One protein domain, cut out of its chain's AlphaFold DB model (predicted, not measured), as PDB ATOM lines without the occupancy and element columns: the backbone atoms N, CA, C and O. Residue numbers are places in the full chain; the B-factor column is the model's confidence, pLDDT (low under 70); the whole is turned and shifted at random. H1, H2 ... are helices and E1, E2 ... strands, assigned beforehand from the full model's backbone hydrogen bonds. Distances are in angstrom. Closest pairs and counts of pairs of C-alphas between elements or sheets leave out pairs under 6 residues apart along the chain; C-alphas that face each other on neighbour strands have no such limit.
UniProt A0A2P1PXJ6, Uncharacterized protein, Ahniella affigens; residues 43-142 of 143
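What this domain is: This is residues 43 to 142 of the 143 residues of an uncharacterized protein of Ahniella affigens (UniProt A0A2P1PXJ6). One eight-stranded sheet curls like part of a barrel, left open between its edge strands E3 and E7, and the one short helix, H1, packs over the open hollow. The 100 printed residues run E1 E2 E3 E4 E5 E6 E7 H1 E8, mostly strand, with under half of them in named elements. The mixed sheet, in order E3 E2 E1 E8 E4 E5 E6 E7, holds two meanders, each strand the antiparallel neighbour of the one before: E1 E2 E3 and E4 E5 E6. The whole is compact, radius of gyration of the C-alphas 12.6 A, spanning 38 by 31 by 30 A.

How they stand to each other: Start at E8, residues 137 to 141. It is antiparallel to E4, residues 77 to 83, with N 79 and O 139 2.9 A apart, and parallel to E1, residues 43 to 45, with N 44 and O 140 2.8 A apart. From E1, go by hairpins to E2, residues 50 to 53, where N 43 and O 52 are 2.8 A apart, and E3, residues 61 to 64, where N 51 and O 63 are 2.8 A apart. From E4, hairpins lead to E5, residues 89 to 92, with N 82 and O 90 at 3.0 A, and E6, residues 106 to 111, with N 91 and O 107 at 2.8 A. E7, residues 121 to 124, is parallel to E6; look at N 122 and O 108, 2.8 A. H1, residues 126 to 134, is on this strongly twisted sheet; its closest C-alphas to E6 are Ala 126 and Val 111, 5.5 A, and to E3 Ala 128 and Val 63, 6.7 A. In H1 every O i to N i+4 pair is within hydrogen-bond range.

Where its parts are: Find C-alpha 43 at (89.993, 171.532, 136.101), where E1 begins. E4 runs 19.6 A, E6 16.5 A, E8 13.3 A and H1 12.2 A; E8 ends at C-alpha 141, (91.467, 166.501, 133.180).

The domain as a whole: The printed part has no cut; the C-alphas farthest apart, Gly 58 and Ala 101, are 39.0 A apart. E3 to E4 and E5 to E6 are long links. Residues 115 to 117 have pLDDT under 70.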
ATOM      1  N   ARG A  43      90.642 172.588 136.878       94.19
ATOM      2  CA  ARG A  43      89.993 171.532 136.101       94.19
ATOM      3  C   ARG A  43      89.978 171.918 134.629       94.19
ATOM      4  O   ARG A  43      89.389 172.934 134.278       94.19
ATOM      5  N   PHE A  44      90.580 171.093 133.783       95.38
ATOM      6  CA  PHE A  44      90.474 171.197 132.334       95.38
ATOM      7  C   PHE A  44      89.338 170.309 131.825       95.38
ATOM      8  O   PHE A  44      89.253 169.131 132.174       95.38
ATOM      9  N   ASP A  45      88.468 170.879 130.999       94.50
ATOM     10  CA  ASP A  45      87.421 170.166 130.277       94.50
ATOM     11  C   ASP A  45      87.779 170.131 128.778       94.50
ATOM     12  O   ASP A  45      87.723 171.178 128.114       94.50
ATOM     13  N   PRO A  46      88.183 168.965 128.234       92.69
ATOM     14  CA  PRO A  46      88.563 168.846 126.828       92.69
ATOM     15  C   PRO A  46      87.411 169.113 125.855       92.69
ATOM     16  O   PRO A  46      87.667 169.613 124.756       92.69
ATOM     17  N   GLY A  47      86.170 168.804 126.249       92.50
ATOM     18  CA  GLY A  47      84.973 168.988 125.427       92.50
ATOM     19  C   GLY A  47      84.542 170.449 125.351       92.50
ATOM     20  O   GLY A  47      84.219 170.949 124.276       92.50
ATOM     21  N   LEU A  48      84.609 171.165 126.476       93.56
ATOM     22  CA  LEU A  48      84.307 172.599 126.550       93.56
ATOM     23  C   LEU A  48      85.499 173.495 126.199       93.56
ATOM     24  O   LEU A  48      85.343 174.713 126.155       93.56
ATOM     25  N   LYS A  49      86.691 172.912 126.002       93.56
ATOM     26  CA  LYS A  49      87.957 173.627 125.782       93.56
ATOM     27  C   LYS A  49      88.122 174.771 126.778       93.56
ATOM     28  O   LYS A  49      88.328 175.919 126.400       93.56
ATOM     29  N   SER A  50      87.996 174.478 128.068       95.00
ATOM     30  CA  SER A  50      88.120 175.498 129.111       95.00
ATOM     31  C   SER A  50      88.800 174.960 130.356       95.00
ATOM     32  O   SER A  50      88.729 173.770 130.663       95.00
ATOM     33  N   ILE A  51      89.474 175.858 131.068       95.19
ATOM     34  CA  ILE A  51      90.073 175.585 132.367       95.19
ATOM     35  C   ILE A  51      89.298 176.373 133.410       95.19
ATOM     36  O   ILE A  51      89.216 177.598 133.339       95.19
ATOM     37  N   ARG A  52      88.738 175.671 134.390       94.69
ATOM     38  CA  ARG A  52      88.196 176.271 135.605       94.69
ATOM     39  C   ARG A  52      89.280 176.285 136.674       94.69
ATOM     40  O   ARG A  52      89.758 175.225 137.061       94.69
ATOM     41  N   PHE A  53      89.627 177.459 137.171       92.56
ATOM     42  CA  PHE A  53      90.508 177.640 138.317       92.56
ATOM     43  C   PHE A  53      89.700 177.676 139.605       92.56
ATOM     44  O   PHE A  53      88.653 178.320 139.650       92.56
ATOM     45  N   MET A  54      90.203 176.986 140.626       89.12
ATOM     46  CA  MET A  54      89.529 176.796 141.913       89.12
ATOM     47  C   MET A  54      90.518 177.081 143.056       89.12
ATOM     48  O   MET A  54      90.961 176.152 143.738       89.12
ATOM     49  N   PRO A  55      90.960 178.340 143.229       82.19
ATOM     50  CA  PRO A  55      91.920 178.678 144.274       82.19
ATOM     51  C   PRO A  55      91.331 178.426 145.669       82.19
ATOM     52  O   PRO A  55      90.127 178.539 145.879       82.19
ATOM     53  N   LEU A  56      92.196 178.150 146.652       78.50
ATOM     54  CA  LEU A  56      91.784 177.984 148.056       78.50
ATOM     55  C   LEU A  56      91.110 179.242 148.625       78.50
ATOM     56  O   LEU A  56      90.255 179.155 149.502       78.50
ATOM     57  N   THR A  57      91.518 180.410 148.133       78.44
ATOM     58  CA  THR A  57      90.967 181.713 148.505       78.44
ATOM     59  C   THR A  57      90.583 182.489 147.255       78.44
ATOM     60  O   THR A  57      91.366 182.555 146.309       78.44
ATOM     61  N   GLY A  58      89.424 183.143 147.279       80.31
ATOM     62  CA  GLY A  58      88.879 183.859 146.127       80.31
ATOM     63  C   GLY A  58      87.724 183.101 145.476       80.31
ATOM     64  O   GLY A  58      87.168 182.178 146.065       80.31
ATOM     65  N   GLY A  59      87.326 183.544 144.286       85.50
ATOM     66  CA  GLY A  59      86.273 182.903 143.501       85.50
ATOM     67  C   GLY A  59      86.834 182.021 142.391       85.50
ATOM     68  O   GLY A  59      87.946 182.244 141.907       85.50
ATOM     69  N   ASP A  60      86.024 181.060 141.952       90.19
ATOM     70  CA  ASP A  60      86.284 180.308 140.731       90.19
ATOM     71  C   ASP A  60      86.369 181.247 139.524       90.19
ATOM     72  O   ASP A  60      85.595 182.200 139.390       90.19
ATOM     73  N   SER A  61      87.255 180.924 138.589       91.56
ATOM     74  CA  SER A  61      87.295 181.581 137.281       91.56
ATOM     75  C   SER A  61      87.367 180.549 136.170       91.56
ATOM     76  O   SER A  61      87.884 179.453 136.361       91.56
ATOM     77  N   ILE A  62      86.808 180.873 135.006       95.31
ATOM     78  CA  ILE A  62      86.822 179.995 133.834       95.31
ATOM     79  C   ILE A  62      87.556 180.723 132.722       95.31
ATOM     80  O   ILE A  62      87.188 181.837 132.352       95.31
ATOM     81  N   VAL A  63      88.582 180.077 132.181       95.38
ATOM     82  CA  VAL A  63      89.359 180.576 131.053       95.38
ATOM     83  C   VAL A  63      89.142 179.648 129.859       95.38
ATOM     84  O   VAL A  63      89.492 178.468 129.936       95.38
ATOM     85  N   PRO A  64      88.560 180.137 128.751       95.75
ATOM     86  CA  PRO A  64      88.454 179.356 127.527       95.75
ATOM     87  C   PRO A  64      89.839 179.172 126.898       95.75
ATOM     88  O   PRO A  64      90.661 180.084 126.926       95.75
ATOM     89  N   ILE A  65      90.081 178.009 126.301       93.44
ATOM     90  CA  ILE A  65      91.240 177.713 125.461       93.44
ATOM     91  C   ILE A  65      90.816 177.936 124.001       93.44
ATOM     92  O   ILE A  65      90.012 177.161 123.478       93.44
ATOM     93  N   PRO A  66      91.316 178.991 123.333       91.75
ATOM     94  CA  PRO A  66      91.051 179.235 121.921       91.75
ATOM     95  C   PRO A  66      91.405 178.032 121.046       91.75
ATOM     96  O   PRO A  66      92.407 177.364 121.281       91.75
ATOM     97  N   ALA A  67      90.651 177.818 119.967       86.88
ATOM     98  CA  ALA A  67      90.943 176.758 118.997       86.88
ATOM     99  C   ALA A  67      92.320 176.910 118.316       86.88
ATOM    100  O   ALA A  67      92.869 175.936 117.817       86.88
ATOM    101  N   SER A  68      92.888 178.119 118.311       86.38
ATOM    102  CA  SER A  68      94.243 178.395 117.818       86.38
ATOM    103  C   SER A  68      95.354 177.922 118.765       86.38
ATOM    104  O   SER A  68      96.529 178.038 118.426       86.38
ATOM    105  N   CYS A  69      95.015 177.457 119.967       88.81
ATOM    106  CA  CYS A  69      95.965 176.848 120.887       88.81
ATOM    107  C   CYS A  69      96.153 175.381 120.507       88.81
ATOM    108  O   CYS A  69      95.352 174.530 120.891       88.81
ATOM    109  N   ASP A  70      97.211 175.104 119.752       85.81
ATOM    110  CA  ASP A  70      97.628 173.732 119.491       85.81
ATOM    111  C   ASP A  70      98.103 173.086 120.797       85.81
ATOM    112  O   ASP A  70      98.949 173.650 121.489       85.81
ATOM    113  N   SER A  71      97.514 171.957 121.172       88.25
ATOM    114  CA  SER A  71      97.778 171.275 122.438       88.25
ATOM    115  C   SER A  71      97.652 169.778 122.244       88.25
ATOM    116  O   SER A  71      96.656 169.293 121.704       88.25
ATOM    117  N   ALA A  72      98.627 169.042 122.768       86.31
ATOM    118  CA  ALA A  72      98.542 167.606 122.909       86.31
ATOM    119  C   ALA A  72      97.310 167.225 123.738       86.31
ATOM    120  O   ALA A  72      96.934 167.896 124.706       86.31
ATOM    121  N   GLU A  73      96.695 166.111 123.360       89.50
ATOM    122  CA  GLU A  73      95.633 165.516 124.152       89.50
ATOM    123  C   GLU A  73      96.202 165.017 125.487       89.50
ATOM    124  O   GLU A  73      97.258 164.379 125.540       89.50
ATOM    125  N   LEU A  74      95.496 165.320 126.574       92.81
ATOM    126  CA  LEU A  74      95.825 164.848 127.912       92.81
ATOM    127  C   LEU A  74      94.933 163.661 128.258       92.81
ATOM    128  O   LEU A  74      93.720 163.721 128.067       92.81
ATOM    129  N   ALA A  75      95.519 162.604 128.821       94.44
ATOM    130  CA  ALA A  75      94.734 161.507 129.371       94.44
ATOM    131  C   ALA A  75      93.830 162.029 130.506       94.44
ATOM    132  O   ALA A  75      94.304 162.818 131.338       94.44
ATOM    133  N   PRO A  76      92.563 161.581 130.586       93.81
ATOM    134  CA  PRO A  76      91.681 161.937 131.688       93.81
ATOM    135  C   PRO A  76      92.258 161.511 133.040       93.81
ATOM    136  O   PRO A  76      92.818 160.422 133.176       93.81
ATOM    137  N   GLY A  77      92.060 162.339 134.063       91.94
ATOM    138  CA  GLY A  77      92.554 162.082 135.413       91.94
ATOM    139  C   GLY A  77      93.380 163.227 135.984       91.94
ATOM    140  O   GLY A  77      93.270 164.375 135.560       91.94
ATOM    141  N   VAL A  78      94.171 162.920 137.007       92.31
ATOM    142  CA  VAL A  78      94.957 163.920 137.736       92.31
ATOM    143  C   VAL A  78      96.329 164.071 137.094       92.31
ATOM    144  O   VAL A  78      97.003 163.078 136.837       92.31
ATOM    145  N   TRP A  79      96.752 165.315 136.897       94.38
ATOM    146  CA  TRP A  79      98.102 165.696 136.497       94.38
ATOM    147  C   TRP A  79      98.687 166.654 137.534       94.38
ATOM    148  O   TRP A  79      98.015 167.587 137.970       94.38
ATOM    149  N   TYR A  80      99.938 166.449 137.934       93.38
ATOM    150  CA  TYR A  80     100.635 167.369 138.830       93.38
ATOM    151  C   TYR A  80     101.203 168.543 138.044       93.38
ATOM    152  O   TYR A  80     101.912 168.346 137.060       93.38
ATOM    153  N   VAL A  81     100.924 169.757 138.502       92.50
ATOM    154  CA  VAL A  81     101.498 170.992 137.972       92.50
ATOM    155  C   VAL A  81     102.783 171.262 138.746       92.50
ATOM    156  O   VAL A  81     102.749 171.386 139.967       92.50
ATOM    157  N   SER A  82     103.919 171.330 138.057       90.69
ATOM    158  CA  SER A  82     105.231 171.559 138.679       90.69
ATOM    159  C   SER A  82     106.128 172.405 137.780       90.69
ATOM    160  O   SER A  82     105.816 172.605 136.610       90.69
ATOM    161  N   GLN A  83     107.244 172.896 138.313       89.88
ATOM    162  CA  GLN A  83     108.305 173.505 137.510       89.88
ATOM    163  C   GLN A  83     109.457 172.507 137.366       89.88
ATOM    164  O   GLN A  83     109.810 171.817 138.324       89.88
ATOM    165  N   SER A  84     110.029 172.397 136.171       86.38
ATOM    166  CA  SER A  84     111.244 171.616 135.948       86.38
ATOM    167  C   SER A  84     112.482 172.389 136.437       86.38
ATOM    168  O   SER A  84     112.397 173.542 136.863       86.38
ATOM    169  N   ALA A  85     113.662 171.767 136.372       84.81
ATOM    170  CA  ALA A  85     114.905 172.360 136.873       84.81
ATOM    171  C   ALA A  85     115.314 173.676 136.175       84.81
ATOM    172  O   ALA A  85     116.093 174.443 136.733       84.81
ATOM    173  N   ASN A  86     114.798 173.949 134.970       86.25
ATOM    174  CA  ASN A  86     115.045 175.195 134.238       86.25
ATOM    175  C   ASN A  86     113.937 176.253 134.452       86.25
ATOM    176  O   ASN A  86     113.947 177.282 133.781       86.25
ATOM    177  N   GLY A  87     112.984 176.005 135.359       84.31
ATOM    178  CA  GLY A  87     111.856 176.897 135.645       84.31
ATOM    179  C   GLY A  87     110.670 176.765 134.682       84.31
ATOM    180  O   GLY A  87     109.712 177.528 134.787       84.31
ATOM    181  N   GLN A  88     110.698 175.811 133.746       89.56
ATOM    182  CA  GLN A  88     109.591 175.569 132.822       89.56
ATOM    183  C   GLN A  88     108.428 174.871 133.530       89.56
ATOM    184  O   GLN A  88     108.625 173.893 134.249       89.56
ATOM    185  N   LEU A  89     107.206 175.352 133.301       92.56
ATOM    186  CA  LEU A  89     105.995 174.723 133.815       92.56
ATOM    187  C   LEU A  89     105.740 173.398 133.079       92.56
ATOM    188  O   LEU A  89     105.763 173.356 131.851       92.56
ATOM    189  N   VAL A  90     105.486 172.326 133.826       93.88
ATOM    190  CA  VAL A  90     105.251 170.978 133.292       93.88
ATOM    191  C   VAL A  90     104.095 170.286 134.015       93.88
ATOM    192  O   VAL A  90     103.896 170.462 135.223       93.88
ATOM    193  N   LEU A  91     103.354 169.461 133.275       94.81
ATOM    194  CA  LEU A  91     102.386 168.505 133.799       94.81
ATOM    195  C   LEU A  91     103.049 167.139 133.949       94.81
ATOM    196  O   LEU A  91     103.628 166.627 132.995       94.81
ATOM    197  N   ARG A  92     102.930 166.527 135.128       94.69
ATOM    198  CA  ARG A  92     103.440 165.179 135.406       94.69
ATOM    199  C   ARG A  92     102.298 164.231 135.730       94.69
ATOM    200  O   ARG A  92     101.522 164.485 136.651       94.69
ATOM    201  N   ALA A  93     102.213 163.134 134.996       94.50
ATOM    202  CA  ALA A  93     101.262 162.072 135.254       94.50
ATOM    203  C   ALA A  93     101.703 161.250 136.485       94.50
ATOM    204  O   ALA A  93     102.831 160.750 136.518       94.50
ATOM    205  N   PRO A  94     100.842 161.076 137.503       91.94
ATOM    206  CA  PRO A  94     101.015 160.033 138.506       91.94
ATOM    207  C   PRO A  94     101.073 158.637 137.865       91.94
ATOM    208  O   PRO A  94     100.494 158.406 136.805       91.94
ATOM    209  N   SER A  95     101.674 157.668 138.559       87.50
ATOM    210  CA  SER A  95     101.753 156.269 138.098       87.50
ATOM    211  C   SER A  95     100.391 155.599 137.883       87.50
ATOM    212  O   SER A  95     100.297 154.615 137.158       87.50
ATOM    213  N   SER A  96      99.332 156.122 138.506       85.56
ATOM    214  CA  SER A  96      97.955 155.650 138.341       85.56
ATOM    215  C   SER A  96      97.261 156.177 137.082       85.56
ATOM    216  O   SER A  96      96.154 155.735 136.777       85.56
ATOM    217  N   THR A  97      97.844 157.150 136.379       88.50
ATOM    218  CA  THR A  97      97.247 157.714 135.165       88.50
ATOM    219  C   THR A  97      97.461 156.756 134.000       88.50
ATOM    220  O   THR A  97      98.589 156.413 133.654       88.50
ATOM    221  N   ALA A  98      96.364 156.318 133.383       91.31
ATOM    222  CA  ALA A  98      96.399 155.441 132.220       91.31
ATOM    223  C   ALA A  98      96.787 156.245 130.968       91.31
ATOM    224  O   ALA A  98      95.936 156.856 130.324       91.31
ATOM    225  N   LEU A  99      98.080 156.259 130.652       91.75
ATOM    226  CA  LEU A  99      98.627 156.923 129.468       91.75
ATOM    227  C   LEU A  99      98.506 156.025 128.231       91.75
ATOM    228  O   LEU A  99      98.658 154.804 128.314       91.75
ATOM    229  N   ALA A 100      98.268 156.632 127.068       89.25
ATOM    230  CA  ALA A 100      98.378 155.923 125.794       89.25
ATOM    231  C   ALA A 100      99.850 155.565 125.495       89.25
ATOM    232  O   ALA A 100     100.761 156.238 125.968       89.25
ATOM    233  N   ALA A 101     100.094 154.548 124.660       86.00
ATOM    234  CA  ALA A 101     101.438 153.996 124.415       86.00
ATOM    235  C   ALA A 101     102.499 155.024 123.960       86.00
ATOM    236  O   ALA A 101     103.682 154.828 124.218       86.00
ATOM    237  N   ASN A 102     102.077 156.118 123.317       85.88
ATOM    238  CA  ASN A 102     102.958 157.177 122.810       85.88
ATOM    239  C   ASN A 102     102.808 158.505 123.569       85.88
ATOM    240  O   ASN A 102     103.292 159.538 123.106       85.88
ATOM    241  N   GLN A 103     102.087 158.516 124.690       89.81
ATOM    242  CA  GLN A 103     101.881 159.720 125.481       89.81
ATOM    243  C   GLN A 103     102.953 159.830 126.560       89.81
ATOM    244  O   GLN A 103     103.212 158.882 127.302       89.81
ATOM    245  N   SER A 104     103.571 161.003 126.653       92.25
ATOM    246  CA  SER A 104     104.572 161.278 127.674       92.25
ATOM    247  C   SER A 104     103.928 161.383 129.058       92.25
ATOM    248  O   SER A 104     102.858 161.972 129.221       92.25
ATOM    249  N   ALA A 105     104.617 160.865 130.075       93.00
ATOM    250  CA  ALA A 105     104.263 161.095 131.475       93.00
ATOM    251  C   ALA A 105     104.632 162.512 131.954       93.00
ATOM    252  O   ALA A 105     104.235 162.915 133.044       93.00
ATOM    253  N   GLU A 106     105.385 163.263 131.149       93.75
ATOM    254  CA  GLU A 106     105.743 164.660 131.384       93.75
ATOM    255  C   GLU A 106     105.440 165.486 130.132       93.75
ATOM    256  O   GLU A 106     105.955 165.195 129.051       93.75
ATOM    257  N   ILE A 107     104.585 166.495 130.271       93.38
ATOM    258  CA  ILE A 107     104.132 167.346 129.170       93.38
ATOM    259  C   ILE A 107     104.459 168.795 129.512       93.38
ATOM    260  O   ILE A 107     104.105 169.284 130.586       93.38
ATOM    261  N   ASP A 108     105.115 169.488 128.589       93.38
ATOM    262  CA  ASP A 108     105.472 170.891 128.768       93.38
ATOM    263  C   ASP A 108     104.214 171.767 128.728       93.38
ATOM    264  O   ASP A 108     103.364 171.599 127.854       93.38
ATOM    265  N   VAL A 109     104.090 172.731 129.644       93.06
ATOM    266  CA  VAL A 109     102.991 173.707 129.631       93.06
ATOM    267  C   VAL A 109     103.480 175.014 129.033       93.06
ATOM    268  O   VAL A 109     104.289 175.735 129.628       93.06
ATOM    269  N   GLY A 110     102.966 175.325 127.849       92.62
ATOM    270  CA  GLY A 110     103.316 176.521 127.096       92.62
ATOM    271  C   GLY A 110     102.204 177.562 127.077       92.62
ATOM    272  O   GLY A 110     101.064 177.319 127.481       92.62
ATOM    273  N   VAL A 111     102.548 178.745 126.576       93.19
ATOM    274  CA  VAL A 111     101.561 179.752 126.195       93.19
ATOM    275  C   VAL A 111     101.138 179.478 124.751       93.19
ATOM    276  O   VAL A 111     101.944 179.077 123.911       93.19
ATOM    277  N   CYS A 112      99.865 179.685 124.428       92.38
ATOM    278  CA  CYS A 112      99.411 179.565 123.043       92.38
ATOM    279  C   CYS A 112     100.245 180.440 122.095       92.38
ATOM    280  O   CYS A 112     100.511 181.605 122.386       92.38
ATOM    281  N   GLY A 113     100.634 179.877 120.949       87.12
ATOM    282  CA  GLY A 113     101.480 180.554 119.960       87.12
ATOM    283  C   GLY A 113     102.983 180.510 120.257       87.12
ATOM    284  O   GLY A 113     103.759 180.983 119.433       87.12
ATOM    285  N   THR A 114     103.411 179.922 121.382       82.62
ATOM    286  CA  THR A 114     104.837 179.752 121.730       82.62
ATOM    287  C   THR A 114     105.269 178.283 121.776       82.62
ATOM    288  O   THR A 114     106.307 177.970 122.355       82.62
ATOM    289  N   GLY A 115     104.451 177.373 121.237       65.00
ATOM    290  CA  GLY A 115     104.690 175.931 121.291       65.00
ATOM    291  C   GLY A 115     105.977 175.523 120.575       65.00
ATOM    292  O   GLY A 115     106.317 176.066 119.525       65.00
ATOM    293  N   ASN A 116     106.682 174.547 121.145       64.94
ATOM    294  CA  ASN A 116     107.803 173.883 120.492       64.94
ATOM    295  C   ASN A 116     107.290 172.585 119.849       64.94
ATOM    296  O   ASN A 116     106.724 171.740 120.543       64.94
ATOM    297  N   ALA A 117     107.455 172.445 118.531       66.50
ATOM    298  CA  ALA A 117     106.907 171.328 117.757       66.50
ATOM    299  C   ALA A 117     107.548 169.971 118.106       66.50
ATOM    300  O   ALA A 117     106.960 168.925 117.838       66.50
ATOM    301  N   ASP A 118     108.726 169.983 118.730       70.19
ATOM    302  CA  ASP A 118     109.538 168.782 118.941       70.19
ATOM    303  C   ASP A 118     109.121 167.951 120.170       70.19
ATOM    304  O   ASP A 118     109.627 166.846 120.378       70.19
ATOM    305  N   LYS A 119     108.209 168.460 121.010       72.25
ATOM    306  CA  LYS A 119     107.716 167.771 122.214       72.25
ATOM    307  C   LYS A 119     106.203 167.891 122.346       72.25
ATOM    308  O   LYS A 119     105.615 168.893 121.938       72.25
ATOM    309  N   GLN A 120     105.581 166.898 122.988       88.12
ATOM    310  CA  GLN A 120     104.196 167.031 123.440       88.12
ATOM    311  C   GLN A 120     104.085 168.212 124.404       88.12
ATOM    312  O   GLN A 120     104.801 168.285 125.404       88.12
ATOM    313  N   HIS A 121     103.169 169.120 124.093       91.19
ATOM    314  CA  HIS A 121     102.949 170.345 124.840       91.19
ATOM    315  C   HIS A 121     101.459 170.544 125.110       91.19
ATOM    316  O   HIS A 121     100.616 170.223 124.279       91.19
ATOM    317  N   PHE A 122     101.134 171.109 126.263       93.44
ATOM    318  CA  PHE A 122      99.799 171.571 126.609       93.44
ATOM    319  C   PHE A 122      99.828 173.096 126.660       93.44
ATOM    320  O   PHE A 122     100.305 173.694 127.625       93.44
ATOM    321  N   ASN A 123      99.363 173.735 125.591       93.75
ATOM    322  CA  ASN A 123      99.327 175.184 125.502       93.75
ATOM    323  C   ASN A 123      98.027 175.740 126.076       93.75
ATOM    324  O   ASN A 123      96.921 175.269 125.795       93.75
ATOM    325  N   VAL A 124      98.173 176.801 126.861       93.69
ATOM    326  CA  VAL A 124      97.061 177.517 127.484       93.69
ATOM    327  C   VAL A 124      97.196 179.022 127.239       93.69
ATOM    328  O   VAL A 124      98.293 179.511 126.949       93.69
ATOM    329  N   PRO A 125      96.107 179.804 127.336       94.69
ATOM    330  CA  PRO A 125      96.205 181.260 127.286       94.69
ATOM    331  C   PRO A 125      97.179 181.801 128.334       94.69
ATOM    332  O   PRO A 125      97.322 181.223 129.411       94.69
ATOM    333  N   ALA A 126      97.795 182.953 128.065       93.56
ATOM    334  CA  ALA A 126      98.787 183.543 128.966       93.56
ATOM    335  C   ALA A 126      98.266 183.726 130.406       93.56
ATOM    336  O   ALA A 126      98.996 183.467 131.359       93.56
ATOM    337  N   SER A 127      96.994 184.101 130.577       91.94
ATOM    338  CA  SER A 127      96.357 184.221 131.896       91.94
ATOM    339  C   SER A 127      96.252 182.882 132.631       91.94
ATOM    340  O   SER A 127      96.524 182.808 133.827       91.94
ATOM    341  N   ALA A 128      95.906 181.810 131.915       93.00
ATOM    342  CA  ALA A 128      95.863 180.461 132.465       93.00
ATOM    343  C   ALA A 128      97.264 179.961 132.839       93.00
ATOM    344  O   ALA A 128      97.444 179.386 133.910       93.00
ATOM    345  N   TRP A 129      98.259 180.232 131.991       93.62
ATOM    346  CA  TRP A 129      99.653 179.887 132.262       93.62
ATOM    347  C   TRP A 129     100.155 180.576 133.534       93.62
ATOM    348  O   TRP A 129     100.701 179.920 134.416       93.62
ATOM    349  N   GLN A 130      99.909 181.884 133.669       91.62
ATOM    350  CA  GLN A 130     100.291 182.662 134.853       91.62
ATOM    351  C   GLN A 130      99.644 182.118 136.125       91.62
ATOM    352  O   GLN A 130     100.320 181.989 137.145       91.62
ATOM    353  N   PHE A 131      98.358 181.759 136.067       90.06
ATOM    354  CA  PHE A 131      97.680 181.165 137.213       90.06
ATOM    355  C   PHE A 131      98.324 179.836 137.614       90.06
ATOM    356  O   PHE A 131      98.625 179.647 138.789       90.06
ATOM    357  N   LEU A 132      98.561 178.932 136.659       90.56
ATOM    358  CA  LEU A 132      99.182 177.631 136.926       90.56
ATOM    359  C   LEU A 132     100.619 177.771 137.446       90.56
ATOM    360  O   LEU A 132     101.025 177.032 138.337       90.56
ATOM    361  N   ALA A 133     101.378 178.740 136.932       90.00
ATOM    362  CA  ALA A 133     102.733 179.023 137.394       90.00
ATOM    363  C   ALA A 133     102.763 179.577 138.828       90.00
ATOM    364  O   ALA A 133     103.679 179.257 139.585       90.00
ATOM    365  N   ALA A 134     101.767 180.387 139.206       87.75
ATOM    366  CA  ALA A 134     101.634 180.947 140.550       87.75
ATOM    367  C   ALA A 134     101.018 179.963 141.560       87.75
ATOM    368  O   ALA A 134     101.265 180.074 142.758       87.75
ATOM    369  N   ASN A 135     100.221 179.005 141.084       82.31
ATOM    370  CA  ASN A 135      99.481 178.052 141.904       82.31
ATOM    371  C   ASN A 135      99.913 176.625 141.548       82.31
ATOM    372  O   ASN A 135      99.249 175.922 140.783       82.31
ATOM    373  N   VAL A 136     101.042 176.205 142.124       77.38
ATOM    374  CA  VAL A 136     101.501 174.809 142.073       77.38
ATOM    375  C   VAL A 136     100.441 173.917 142.726       77.38
ATOM    376  O   VAL A 136      99.878 174.263 143.765       77.38
ATOM    377  N   GLY A 137     100.155 172.763 142.124       87.81
ATOM    378  CA  GLY A 137      99.114 171.868 142.619       87.81
ATOM    379  C   GLY A 137      98.772 170.767 141.627       87.81
ATOM    380  O   GLY A 137      99.653 170.181 141.001       87.81
ATOM    381  N   ALA A 138      97.482 170.481 141.480       91.00
ATOM    382  CA  ALA A 138      96.985 169.463 140.563       91.00
ATOM    383  C   ALA A 138      95.981 170.042 139.556       91.00
ATOM    384  O   ALA A 138      95.121 170.851 139.914       91.00
ATOM    385  N   LEU A 139      96.082 169.579 138.312       93.25
ATOM    386  CA  LEU A 139      95.128 169.791 137.232       93.25
ATOM    387  C   LEU A 139      94.312 168.509 137.048       93.25
ATOM    388  O   LEU A 139      94.869 167.455 136.742       93.25
ATOM    389  N   TYR A 140      92.994 168.587 137.211       93.62
ATOM    390  CA  TYR A 140      92.104 167.488 136.840       93.62
ATOM    391  C   TYR A 140      91.668 167.623 135.380       93.62
ATOM    392  O   TYR A 140      91.088 168.638 135.003       93.62
ATOM    393  N   VAL A 141      91.907 166.596 134.574       94.81
ATOM    394  CA  VAL A 141      91.467 166.501 133.180       94.81
ATOM    395  C   VAL A 141      90.179 165.684 133.131       94.81
ATOM    396  O   VAL A 141      90.156 164.511 133.514       94.81
ATOM    397  N   GLY A 142      89.099 166.331 132.692       91.19
ATOM    398  CA  GLY A 142      87.800 165.704 132.471       91.19
ATOM    399  C   GLY A 142      87.817 164.681 131.334       91.19
ATOM    400  O   GLY A 142      88.788 164.575 130.587       91.19
TER     401      GLY A 142